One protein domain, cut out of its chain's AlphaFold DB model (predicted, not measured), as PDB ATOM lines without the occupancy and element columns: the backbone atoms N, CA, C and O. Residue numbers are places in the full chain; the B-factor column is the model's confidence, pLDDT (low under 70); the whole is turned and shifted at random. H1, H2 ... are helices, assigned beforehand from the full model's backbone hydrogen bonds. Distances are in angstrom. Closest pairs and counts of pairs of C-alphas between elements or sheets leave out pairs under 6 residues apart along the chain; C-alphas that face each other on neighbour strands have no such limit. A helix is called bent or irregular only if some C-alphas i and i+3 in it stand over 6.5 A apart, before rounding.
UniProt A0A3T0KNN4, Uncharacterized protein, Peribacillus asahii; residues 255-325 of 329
ATOM      1  N   ASN A 255      48.073 -25.467  -8.585       80.88
ATOM      2  CA  ASN A 255      48.735 -26.728  -8.262       80.88
ATOM      3  C   ASN A 255      47.792 -27.719  -7.561       80.88
ATOM      4  O   ASN A 255      47.853 -28.911  -7.838       80.88
ATOM      5  N   GLU A 256      46.886 -27.253  -6.701       79.69
ATOM      6  CA  GLU A 256      45.879 -28.116  -6.071       79.69
ATOM      7  C   GLU A 256      44.778 -28.535  -7.040       79.69
ATOM      8  O   GLU A 256      44.286 -29.657  -6.948       79.69
ATOM      9  N   ILE A 257      44.406 -27.667  -7.984       84.81
ATOM     10  CA  ILE A 257      43.504 -28.017  -9.085       84.81
ATOM     11  C   ILE A 257      44.135 -29.127  -9.920       84.81
ATOM     12  O   ILE A 257      43.487 -30.140 -10.185       84.81
ATOM     13  N   LYS A 258      45.411 -28.971 -10.285       86.44
ATOM     14  CA  LYS A 258      46.183 -29.972 -11.022       86.44
ATOM     15  C   LYS A 258      46.293 -31.281 -10.236       86.44
ATOM     16  O   LYS A 258      45.887 -32.323 -10.741       86.44
ATOM     17  N   GLU A 259      46.793 -31.249  -9.003       88.06
ATOM     18  CA  GLU A 259      46.929 -32.435  -8.147       88.06
ATOM     19  C   GLU A 259      45.585 -33.129  -7.913       88.06
ATOM     20  O   GLU A 259      45.488 -34.345  -8.068       88.06
ATOM     21  N   GLY A 260      44.535 -32.363  -7.610       88.12
ATOM     22  CA  GLY A 260      43.182 -32.868  -7.400       88.12
ATOM     23  C   GLY A 260      42.555 -33.479  -8.648       88.12
ATOM     24  O   GLY A 260      41.870 -34.495  -8.534       88.12
ATOM     25  N   SER A 261      42.827 -32.913  -9.827       90.38
ATOM     26  CA  SER A 261      42.357 -33.437 -11.117       90.38
ATOM     27  C   SER A 261      43.065 -34.731 -11.493       90.38
ATOM     28  O   SER A 261      42.419 -35.708 -11.864       90.38
ATOM     29  N   ILE A 262      44.386 -34.786 -11.332       91.00
ATOM     30  CA  ILE A 262      45.148 -36.006 -11.602       91.00
ATOM     31  C   ILE A 262      44.777 -37.112 -10.611       91.00
ATOM     32  O   ILE A 262      44.544 -38.248 -11.018       91.00
ATOM     33  N   LYS A 263      44.656 -36.788  -9.318       89.94
ATOM     34  CA  LYS A 263      44.222 -37.749  -8.298       89.94
ATOM     35  C   LYS A 263      42.810 -38.269  -8.583       89.94
ATOM     36  O   LYS A 263      42.558 -39.452  -8.387       89.94
ATOM     37  N   TYR A 264      41.912 -37.423  -9.100       91.31
ATOM     38  CA  TYR A 264      40.597 -37.862  -9.574       91.31
ATOM     39  C   TYR A 264      40.723 -38.878 -10.712       91.31
ATOM     40  O   TYR A 264      40.102 -39.934 -10.643       91.31
ATOM     41  N   ILE A 265      41.541 -38.604 -11.736       92.19
ATOM     42  CA  ILE A 265      41.729 -39.532 -12.864       92.19
ATOM     43  C   ILE A 265      42.251 -40.884 -12.365       92.19
ATOM     44  O   ILE A 265      41.685 -41.920 -12.705       92.19
ATOM     45  N   ILE A 266      43.273 -40.880 -11.506       90.94
ATOM     46  CA  ILE A 266      43.849 -42.111 -10.954       90.94
ATOM     47  C   ILE A 266      42.800 -42.887 -10.148       90.94
ATOM     48  O   ILE A 266      42.465 -44.015 -10.503       90.94
ATOM     49  N   ASP A 267      42.256 -42.281  -9.094       90.12
ATOM     50  CA  ASP A 267      41.459 -42.999  -8.094       90.12
ATOM     51  C   ASP A 267      40.025 -43.293  -8.577       90.12
ATOM     52  O   ASP A 267      39.375 -44.209  -8.072       90.12
ATOM     53  N   LYS A 268      39.482 -42.491  -9.508       91.25
ATOM     54  CA  LYS A 268      38.083 -42.601  -9.964       91.25
ATOM     55  C   LYS A 268      37.918 -43.147 -11.367       91.25
ATOM     56  O   LYS A 268      36.825 -43.614 -11.653       91.25
ATOM     57  N   LEU A 269      38.936 -43.091 -12.225       92.94
ATOM     58  CA  LEU A 269      38.819 -43.563 -13.607       92.94
ATOM     59  C   LEU A 269      39.740 -44.756 -13.882       92.94
ATOM     60  O   LEU A 269      39.281 -45.757 -14.426       92.94
ATOM     61  N   ILE A 270      41.004 -44.689 -13.458       91.88
ATOM     62  CA  ILE A 270      41.997 -45.742 -13.717       91.88
ATOM     63  C   ILE A 270      41.847 -46.922 -12.751       91.88
ATOM     64  O   ILE A 270      41.714 -48.062 -13.185       91.88
ATOM     65  N   GLU A 271      41.864 -46.680 -11.435       89.44
ATOM     66  CA  GLU A 271      41.786 -47.761 -10.437       89.44
ATOM     67  C   GLU A 271      40.485 -48.573 -10.520       89.44
ATOM     68  O   GLU A 271      40.559 -49.802 -10.439       89.44
ATOM     69  N   PRO A 272      39.313 -47.951 -10.761       90.75
ATOM     70  CA  PRO A 272      38.076 -48.686 -11.018       90.75
ATOM     71  C   PRO A 272      38.010 -49.335 -12.407       90.75
ATOM     72  O   PRO A 272      37.011 -49.984 -12.701       90.75
ATOM     73  N   LYS A 273      39.037 -49.160 -13.255       89.50
ATOM     74  CA  LYS A 273      39.108 -49.639 -14.645       89.50
ATOM     75  C   LYS A 273      38.014 -49.088 -15.570       89.50
ATOM     76  O   LYS A 273      37.598 -49.762 -16.503       89.50
ATOM     77  N   ILE A 274      37.557 -47.858 -15.332       90.88
ATOM     78  CA  ILE A 274      36.677 -47.139 -16.273       90.88
ATOM     79  C   ILE A 274      37.471 -46.702 -17.511       90.88
ATOM     80  O   ILE A 274      36.944 -46.708 -18.622       90.88
ATOM     81  N   LEU A 275      38.737 -46.328 -17.312       90.56
ATOM     82  CA  LEU A 275      39.706 -46.115 -18.380       90.56
ATOM     83  C   LEU A 275      40.745 -47.234 -18.336       90.56
ATOM     84  O   LEU A 275      41.403 -47.431 -17.311       90.56
ATOM     85  N   ASN A 276      40.918 -47.933 -19.454       91.19
ATOM     86  CA  ASN A 276      41.928 -48.969 -19.630       91.19
ATOM     87  C   ASN A 276      43.294 -48.328 -19.933       91.19
ATOM     88  O   ASN A 276      43.818 -48.409 -21.041       91.19
ATOM     89  N   MET A 277      43.847 -47.611 -18.952       91.12
ATOM     90  CA  MET A 277      45.118 -46.893 -19.084       91.12
ATOM     91  C   MET A 277      46.024 -47.101 -17.870       91.12
ATOM     92  O   MET A 277      45.556 -47.279 -16.745       91.12
ATOM     93  N   THR A 278      47.341 -47.033 -18.064       90.75
ATOM     94  CA  THR A 278      48.318 -47.084 -16.970       90.75
ATOM     95  C   THR A 278      48.719 -45.683 -16.494       90.75
ATOM     96  O   THR A 278      48.479 -44.670 -17.152       90.75
ATOM     97  N   LEU A 279      49.414 -45.600 -15.352       90.94
ATOM     98  CA  LEU A 279      50.036 -44.341 -14.914       90.94
ATOM     99  C   LEU A 279      51.112 -43.841 -15.892       90.94
ATOM    100  O   LEU A 279      51.380 -42.642 -15.931       90.94
ATOM    101  N   MET A 280      51.735 -44.738 -16.663       90.62
ATOM    102  CA  MET A 280      52.705 -44.353 -17.690       90.62
ATOM    103  C   MET A 280      52.005 -43.665 -18.866       90.62
ATOM    104  O   MET A 280      52.480 -42.638 -19.342       90.62
ATOM    105  N   ASP A 281      50.839 -44.174 -19.267       91.31
ATOM    106  CA  ASP A 281      50.015 -43.559 -20.313       91.31
ATOM    107  C   ASP A 281      49.513 -42.182 -19.869       91.31
ATOM    108  O   ASP A 281      49.632 -41.210 -20.608       91.31
ATOM    109  N   LEU A 282      49.070 -42.058 -18.611       91.06
ATOM    110  CA  LEU A 282      48.666 -40.766 -18.046       91.06
ATOM    111  C   LEU A 282      49.818 -39.750 -18.041       91.06
ATOM    112  O   LEU A 282      49.616 -38.583 -18.378       91.06
ATOM    113  N   ALA A 283      51.028 -40.188 -17.673       90.31
ATOM    114  CA  ALA A 283      52.221 -39.345 -17.719       90.31
ATOM    115  C   ALA A 283      52.550 -38.903 -19.147       90.31
ATOM    116  O   ALA A 283      52.997 -37.778 -19.338       90.31
ATOM    117  N   LYS A 284      52.331 -39.762 -20.144       89.38
ATOM    118  CA  LYS A 284      52.570 -39.438 -21.550       89.38
ATOM    119  C   LYS A 284      51.564 -38.411 -22.075       89.38
ATOM    120  O   LYS A 284      51.964 -37.459 -22.731       89.38
ATOM    121  N   GLU A 285      50.285 -38.578 -21.753       88.50
ATOM    122  CA  GLU A 285      49.209 -37.712 -22.254       88.50
ATOM    123  C   GLU A 285      49.221 -36.316 -21.618       88.50
ATOM    124  O   GLU A 285      48.973 -35.314 -22.285       88.50
ATOM    125  N   LEU A 286      49.530 -36.227 -20.322       86.44
ATOM    126  CA  LEU A 286      49.478 -34.959 -19.586       86.44
ATOM    127  C   LEU A 286      50.868 -34.406 -19.233       86.44
ATOM    128  O   LEU A 286      50.968 -33.321 -18.663       86.44
ATOM    129  N   GLY A 287      51.945 -35.118 -19.572       81.12
ATOM    130  CA  GLY A 287      53.324 -34.777 -19.212       81.12
ATOM    131  C   GLY A 287      53.779 -33.420 -19.728       81.12
ATOM    132  O   GLY A 287      54.243 -32.601 -18.938       81.12
ATOM    133  N   GLU A 288      53.602 -33.158 -21.024       76.50
ATOM    134  CA  GLU A 288      54.011 -31.889 -21.644       76.50
ATOM    135  C   GLU A 288      53.102 -30.727 -21.236       76.50
ATOM    136  O   GLU A 288      53.581 -29.644 -20.908       76.50
ATOM    137  N   SER A 289      51.788 -30.958 -21.200       74.38
ATOM    138  CA  SER A 289      50.796 -29.912 -20.932       74.38
ATOM    139  C   SER A 289      50.721 -29.514 -19.459       74.38
ATOM    140  O   SER A 289      50.448 -28.358 -19.144       74.38
ATOM    141  N   HIS A 290      50.970 -30.455 -18.548       70.94
ATOM    142  CA  HIS A 290      50.852 -30.223 -17.111       70.94
ATOM    143  C   HIS A 290      52.191 -30.325 -16.382       70.94
ATOM    144  O   HIS A 290      52.214 -30.091 -15.179       70.94
ATOM    145  N   GLY A 291      53.308 -30.654 -17.036       77.88
ATOM    146  CA  GLY A 291      54.609 -30.808 -16.373       77.88
ATOM    147  C   GLY A 291      54.580 -31.900 -15.302       77.88
ATOM    148  O   GLY A 291      54.978 -31.669 -14.158       77.88
ATOM    149  N   ILE A 292      53.998 -33.057 -15.627       83.19
ATOM    150  CA  ILE A 292      53.920 -34.215 -14.727       83.19
ATOM    151  C   ILE A 292      54.877 -35.313 -15.182       83.19
ATOM    152  O   ILE A 292      55.141 -35.479 -16.367       83.19
ATOM    153  N   THR A 293      55.387 -36.091 -14.231       85.62
ATOM    154  CA  THR A 293      56.259 -37.238 -14.510       85.62
ATOM    155  C   THR A 293      55.687 -38.500 -13.885       85.62
ATOM    156  O   THR A 293      54.931 -38.443 -12.914       85.62
ATOM    157  N   TYR A 294      56.084 -39.660 -14.405       86.75
ATOM    158  CA  TYR A 294      55.670 -40.950 -13.856       86.75
ATOM    159  C   TYR A 294      56.003 -41.095 -12.359       86.75
ATOM    160  O   TYR A 294      55.164 -41.542 -11.579       86.75
ATOM    161  N   ASN A 295      57.192 -40.651 -11.935       85.38
ATOM    162  CA  ASN A 295      57.597 -40.696 -10.526       85.38
ATOM    163  C   ASN A 295      56.698 -39.815  -9.649       85.38
ATOM    164  O   ASN A 295      56.260 -40.245  -8.585       85.38
ATOM    165  N   TRP A 296      56.347 -38.622 -10.130       85.94
ATOM    166  CA  TRP A 296      55.424 -37.736  -9.425       85.94
ATOM    167  C   TRP A 296      54.020 -38.349  -9.288       85.94
ATOM    168  O   TRP A 296      53.407 -38.235  -8.230       85.94
ATOM    169  N   LEU A 297      53.527 -39.059 -10.312       86.94
ATOM    170  CA  LEU A 297      52.250 -39.784 -10.246       86.94
ATOM    171  C   LEU A 297      52.280 -40.936  -9.240       86.94
ATOM    172  O   LEU A 297      51.317 -41.130  -8.497       86.94
ATOM    173  N   GLN A 298      53.382 -41.690  -9.194       85.06
ATOM    174  CA  GLN A 298      53.585 -42.751  -8.205       85.06
ATOM    175  C   GLN A 298      53.573 -42.189  -6.780       85.06
ATOM    176  O   GLN A 298      52.909 -42.744  -5.902       85.06
ATOM    177  N   ASP A 299      54.240 -41.057  -6.560       83.88
ATOM    178  CA  ASP A 299      54.222 -40.367  -5.273       83.88
ATOM    179  C   ASP A 299      52.819 -39.860  -4.927       83.88
ATOM    180  O   ASP A 299      52.341 -40.084  -3.814       83.88
ATOM    181  N   LEU A 300      52.117 -39.233  -5.877       83.75
ATOM    182  CA  LEU A 300      50.756 -38.728  -5.685       83.75
ATOM    183  C   LEU A 300      49.763 -39.851  -5.353       83.75
ATOM    184  O   LEU A 300      48.905 -39.680  -4.487       83.75
ATOM    185  N   LYS A 301      49.911 -41.016  -5.991       82.88
ATOM    186  CA  LYS A 301      49.129 -42.219  -5.690       82.88
ATOM    187  C   LYS A 301      49.389 -42.730  -4.268       82.88
ATOM    188  O   LYS A 301      48.450 -43.110  -3.576       82.88
ATOM    189  N   ARG A 302      50.650 -42.731  -3.818       79.62
ATOM    190  CA  ARG A 302      51.057 -43.231  -2.488       79.62
ATOM    191  C   ARG A 302      50.721 -42.276  -1.340       79.62
ATOM    192  O   ARG A 302      50.589 -42.724  -0.198       79.62
ATOM    193  N   ARG A 303      50.612 -40.970  -1.599       69.69
ATOM    194  CA  ARG A 303      50.316 -39.959  -0.570       69.69
ATOM    195  C   ARG A 303      48.936 -40.209   0.054       69.69
ATOM    196  O   ARG A 303      47.914 -40.068  -0.606       69.69
ATOM    197  N   ARG A 304      48.908 -40.470   1.369       54.28
ATOM    198  CA  ARG A 304      47.692 -40.510   2.221       54.28
ATOM    199  C   ARG A 304      47.083 -39.125   2.506       54.28
ATOM    200  O   ARG A 304      46.228 -38.994   3.374       54.28
ATOM    201  N   ILE A 305      47.566 -38.076   1.845       53.72
ATOM    202  CA  ILE A 305      47.091 -36.707   2.065       53.72
ATOM    203  C   ILE A 305      45.715 -36.576   1.405       53.72
ATOM    204  O   ILE A 305      45.536 -37.023   0.273       53.72
ATOM    205  N   ASN A 306      44.764 -35.951   2.107       58.59
ATOM    206  CA  ASN A 306      43.437 -35.585   1.600       58.59
ATOM    207  C   ASN A 306      43.561 -34.530   0.486       58.59
ATOM    208  O   ASN A 306      43.242 -33.359   0.683       58.59
ATOM    209  N   VAL A 307      44.055 -34.924  -0.688       69.06
ATOM    210  CA  VAL A 307      43.958 -34.103  -1.893       69.06
ATOM    211  C   VAL A 307      42.476 -34.022  -2.234       69.06
ATOM    212  O   VAL A 307      41.833 -35.040  -2.494       69.06
ATOM    213  N   ARG A 308      41.910 -32.813  -2.187       76.19
ATOM    214  CA  ARG A 308      40.517 -32.600  -2.582       76.19
ATOM    215  C   ARG A 308      40.386 -32.967  -4.054       76.19
ATOM    216  O   ARG A 308      41.077 -32.396  -4.893       76.19
ATOM    217  N   TYR A 309      39.494 -33.902  -4.363       82.25
ATOM    218  CA  TYR A 309      39.213 -34.234  -5.751       82.25
ATOM    219  C   TYR A 309      38.672 -33.016  -6.487       82.25
ATOM    220  O   TYR A 309      37.739 -32.350  -6.028       82.25
ATOM    221  N   VAL A 310      39.247 -32.771  -7.655       85.94
ATOM    222  CA  VAL A 310      38.765 -31.781  -8.608       85.94
ATOM    223  C   VAL A 310      38.411 -32.543  -9.866       85.94
ATOM    224  O   VAL A 310      39.176 -33.394 -10.307       85.94
ATOM    225  N   LYS A 311      37.223 -32.309 -10.419       87.31
ATOM    226  CA  LYS A 311      36.859 -32.937 -11.687       87.31
ATOM    227  C   LYS A 311      37.736 -32.313 -12.787       87.31
ATOM    228  O   LYS A 311      37.740 -31.084 -12.876       87.31
ATOM    229  N   PRO A 312      38.454 -33.107 -13.602       89.56
ATOM    230  CA  PRO A 312      39.234 -32.573 -14.714       89.56
ATOM    231  C   PRO A 312      38.349 -31.806 -15.702       89.56
ATOM    232  O   PRO A 312      37.127 -32.003 -15.732       89.56
ATOM    233  N   SER A 313      38.961 -30.943 -16.516       88.00
ATOM    234  CA  SER A 313      38.216 -30.197 -17.533       88.00
ATOM    235  C   SER A 313      37.516 -31.151 -18.517       88.00
ATOM    236  O   SER A 313      38.006 -32.261 -18.751       88.00
ATOM    237  N   PRO A 314      36.377 -30.738 -19.107       88.31
ATOM    238  CA  PRO A 314      35.668 -31.549 -20.094       88.31
ATOM    239  C   PRO A 314      36.562 -32.016 -21.244       88.31
ATOM    240  O   PRO A 314      36.479 -33.180 -21.615       88.31
ATOM    241  N   ASP A 315      37.465 -31.161 -21.731       89.31
ATOM    242  CA  ASP A 315      38.376 -31.489 -22.834       89.31
ATOM    243  C   ASP A 315      39.384 -32.581 -22.454       89.31
ATOM    244  O   ASP A 315      39.642 -33.499 -23.229       89.31
ATOM    245  N   VAL A 316      39.935 -32.517 -21.233       88.56
ATOM    246  CA  VAL A 316      40.832 -33.564 -20.719       88.56
ATOM    247  C   VAL A 316      40.076 -34.880 -20.580       88.56
ATOM    248  O   VAL A 316      40.597 -35.923 -20.966       88.56
ATOM    249  N   LEU A 317      38.846 -34.848 -20.053       91.00
ATOM    250  CA  LEU A 317      38.027 -36.052 -19.932       91.00
ATOM    251  C   LEU A 317      37.688 -36.637 -21.306       91.00
ATOM    252  O   LEU A 317      37.912 -37.825 -21.498       91.00
ATOM    253  N   ALA A 318      37.213 -35.829 -22.254       90.75
ATOM    254  CA  ALA A 318      36.874 -36.282 -23.603       90.75
ATOM    255  C   ALA A 318      38.067 -36.977 -24.274       90.75
ATOM    256  O   ALA A 318      37.954 -38.132 -24.663       90.75
ATOM    257  N   ASN A 319      39.245 -36.343 -24.267       90.44
ATOM    258  CA  ASN A 319      40.457 -36.921 -24.853       90.44
ATOM    259  C   ASN A 319      40.863 -38.260 -24.218       90.44
ATOM    260  O   ASN A 319      41.323 -39.165 -24.916       90.44
ATOM    261  N   LEU A 320      40.736 -38.390 -22.893       91.88
ATOM    262  CA  LEU A 320      41.074 -39.634 -22.200       91.88
ATOM    263  C   LEU A 320      40.044 -40.734 -22.476       91.88
ATOM    264  O   LEU A 320      40.428 -41.881 -22.695       91.88
ATOM    265  N   PHE A 321      38.754 -40.400 -22.482       92.06
ATOM    266  CA  PHE A 321      37.698 -41.363 -22.785       92.06
ATOM    267  C   PHE A 321      37.767 -41.831 -24.243       92.06
ATOM    268  O   PHE A 321      37.753 -43.033 -24.472       92.06
ATOM    269  N   ASP A 322      37.967 -40.934 -25.207       90.50
ATOM    270  CA  ASP A 322      38.066 -41.289 -26.631       90.50
ATOM    271  C   ASP A 322      39.189 -42.297 -26.924       90.50
ATOM    272  O   ASP A 322      39.073 -43.120 -27.830       90.50
ATOM    273  N   LYS A 323      40.289 -42.238 -26.163       89.69
ATOM    274  CA  LYS A 323      41.466 -43.096 -26.369       89.69
ATOM    275  C   LYS A 323      41.476 -44.369 -25.527       89.69
ATOM    276  O   LYS A 323      42.055 -45.360 -25.959       89.69
ATOM    277  N   TYR A 324      40.931 -44.319 -24.313       89.88
ATOM    278  CA  TYR A 324      41.147 -45.358 -23.297       89.88
ATOM    279  C   TYR A 324      39.857 -45.942 -22.723       89.88
ATOM    280  O   TYR A 324      39.916 -46.821 -21.862       89.88
ATOM    281  N   HIS A 325      38.692 -45.468 -23.160       84.44
ATOM    282  CA  HIS A 325      37.422 -46.090 -22.825       84.44
ATOM    283  C   HIS A 325      37.072 -47.130 -23.895       84.44
ATOM    284  O   HIS A 325      36.388 -46.837 -24.873       84.44
TER     285      HIS A 325
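AT A GLANCE: This is residues 255 to 325 of the 329 residues of an uncharacterized protein of Peribacillus asahii (UniProt A0A3T0KNN4). Three helices, H1, H2 and H4, stand at the corners of a loose triangle and run roughly along one another, H2 opposite to the other two, and the short H3 packs crosswise on H1 and H2, away from H4. A long link from H3 runs past H1 to reach H4, which touches no helix. The printed part has 71 residues with four named helices, in the order H1, H2, H3, H4, and no named strand; its class is all helix. It is compact, with a radius of gyration of the C-alphas of 11.0 A, and rounded, spanning 30 by 22 by 19 A.

IN THESE COORDINATES: Find C-alpha 255 at (48.735, -26.728, -8.262); from there H1 runs through residue 270, 20.9 A long. H1 is neither bent nor irregular, but only just: C-alphas 267 and 270 are 6.3 A apart. H2, residues 279 to 290, measures 14.3 A and is irregular, with C-alphas 285 and 288 7.6 A apart. H3, residues 294 to 302, follows with 12.5 A. H4, residues 314 to 324, measures 15.2 A and ends at C-alpha 324 (41.147, -45.358, -23.297).

HOW THE PARTS SIT: Look first at Lys 263 and Leu 300, the closest C-alphas of H1 and H3, 7.1 A apart: the helices touch, about perpendicular at 79 degrees, H1 with residues 259 to 266 alone. H2 touches H3 with residues 279 to 283 alone, closest at the C-alphas of Ala 283 and Tyr 294, 5.4 A, opposite ways at a steep tilt of 69 degrees, only just short of about perpendicular. H1 and H2 are close but not clearly touching, the C-alphas of Ile 266 and Leu 279 being closest at 7.7 A, with a shallow tilt of 28 degrees, opposite ways. H4 is near H1 and near H2, with 8 pairs of C-alphas within 10 A in each case, and apart from H3. In H1, H3 and H4 every O i to N i+4 pair is within hydrogen-bond range; in H2, 6 of 8 are.

THE WHOLE: The two C-alphas farthest apart, those of Ile 305 and Asp 322, are 30.4 A from each other. The printed part has no cut. The link from H3 to H4, 11 residues, is long. The mean pLDDT of the printed part is 85.4; look for values under 70 at residues 303 to 307, in that link.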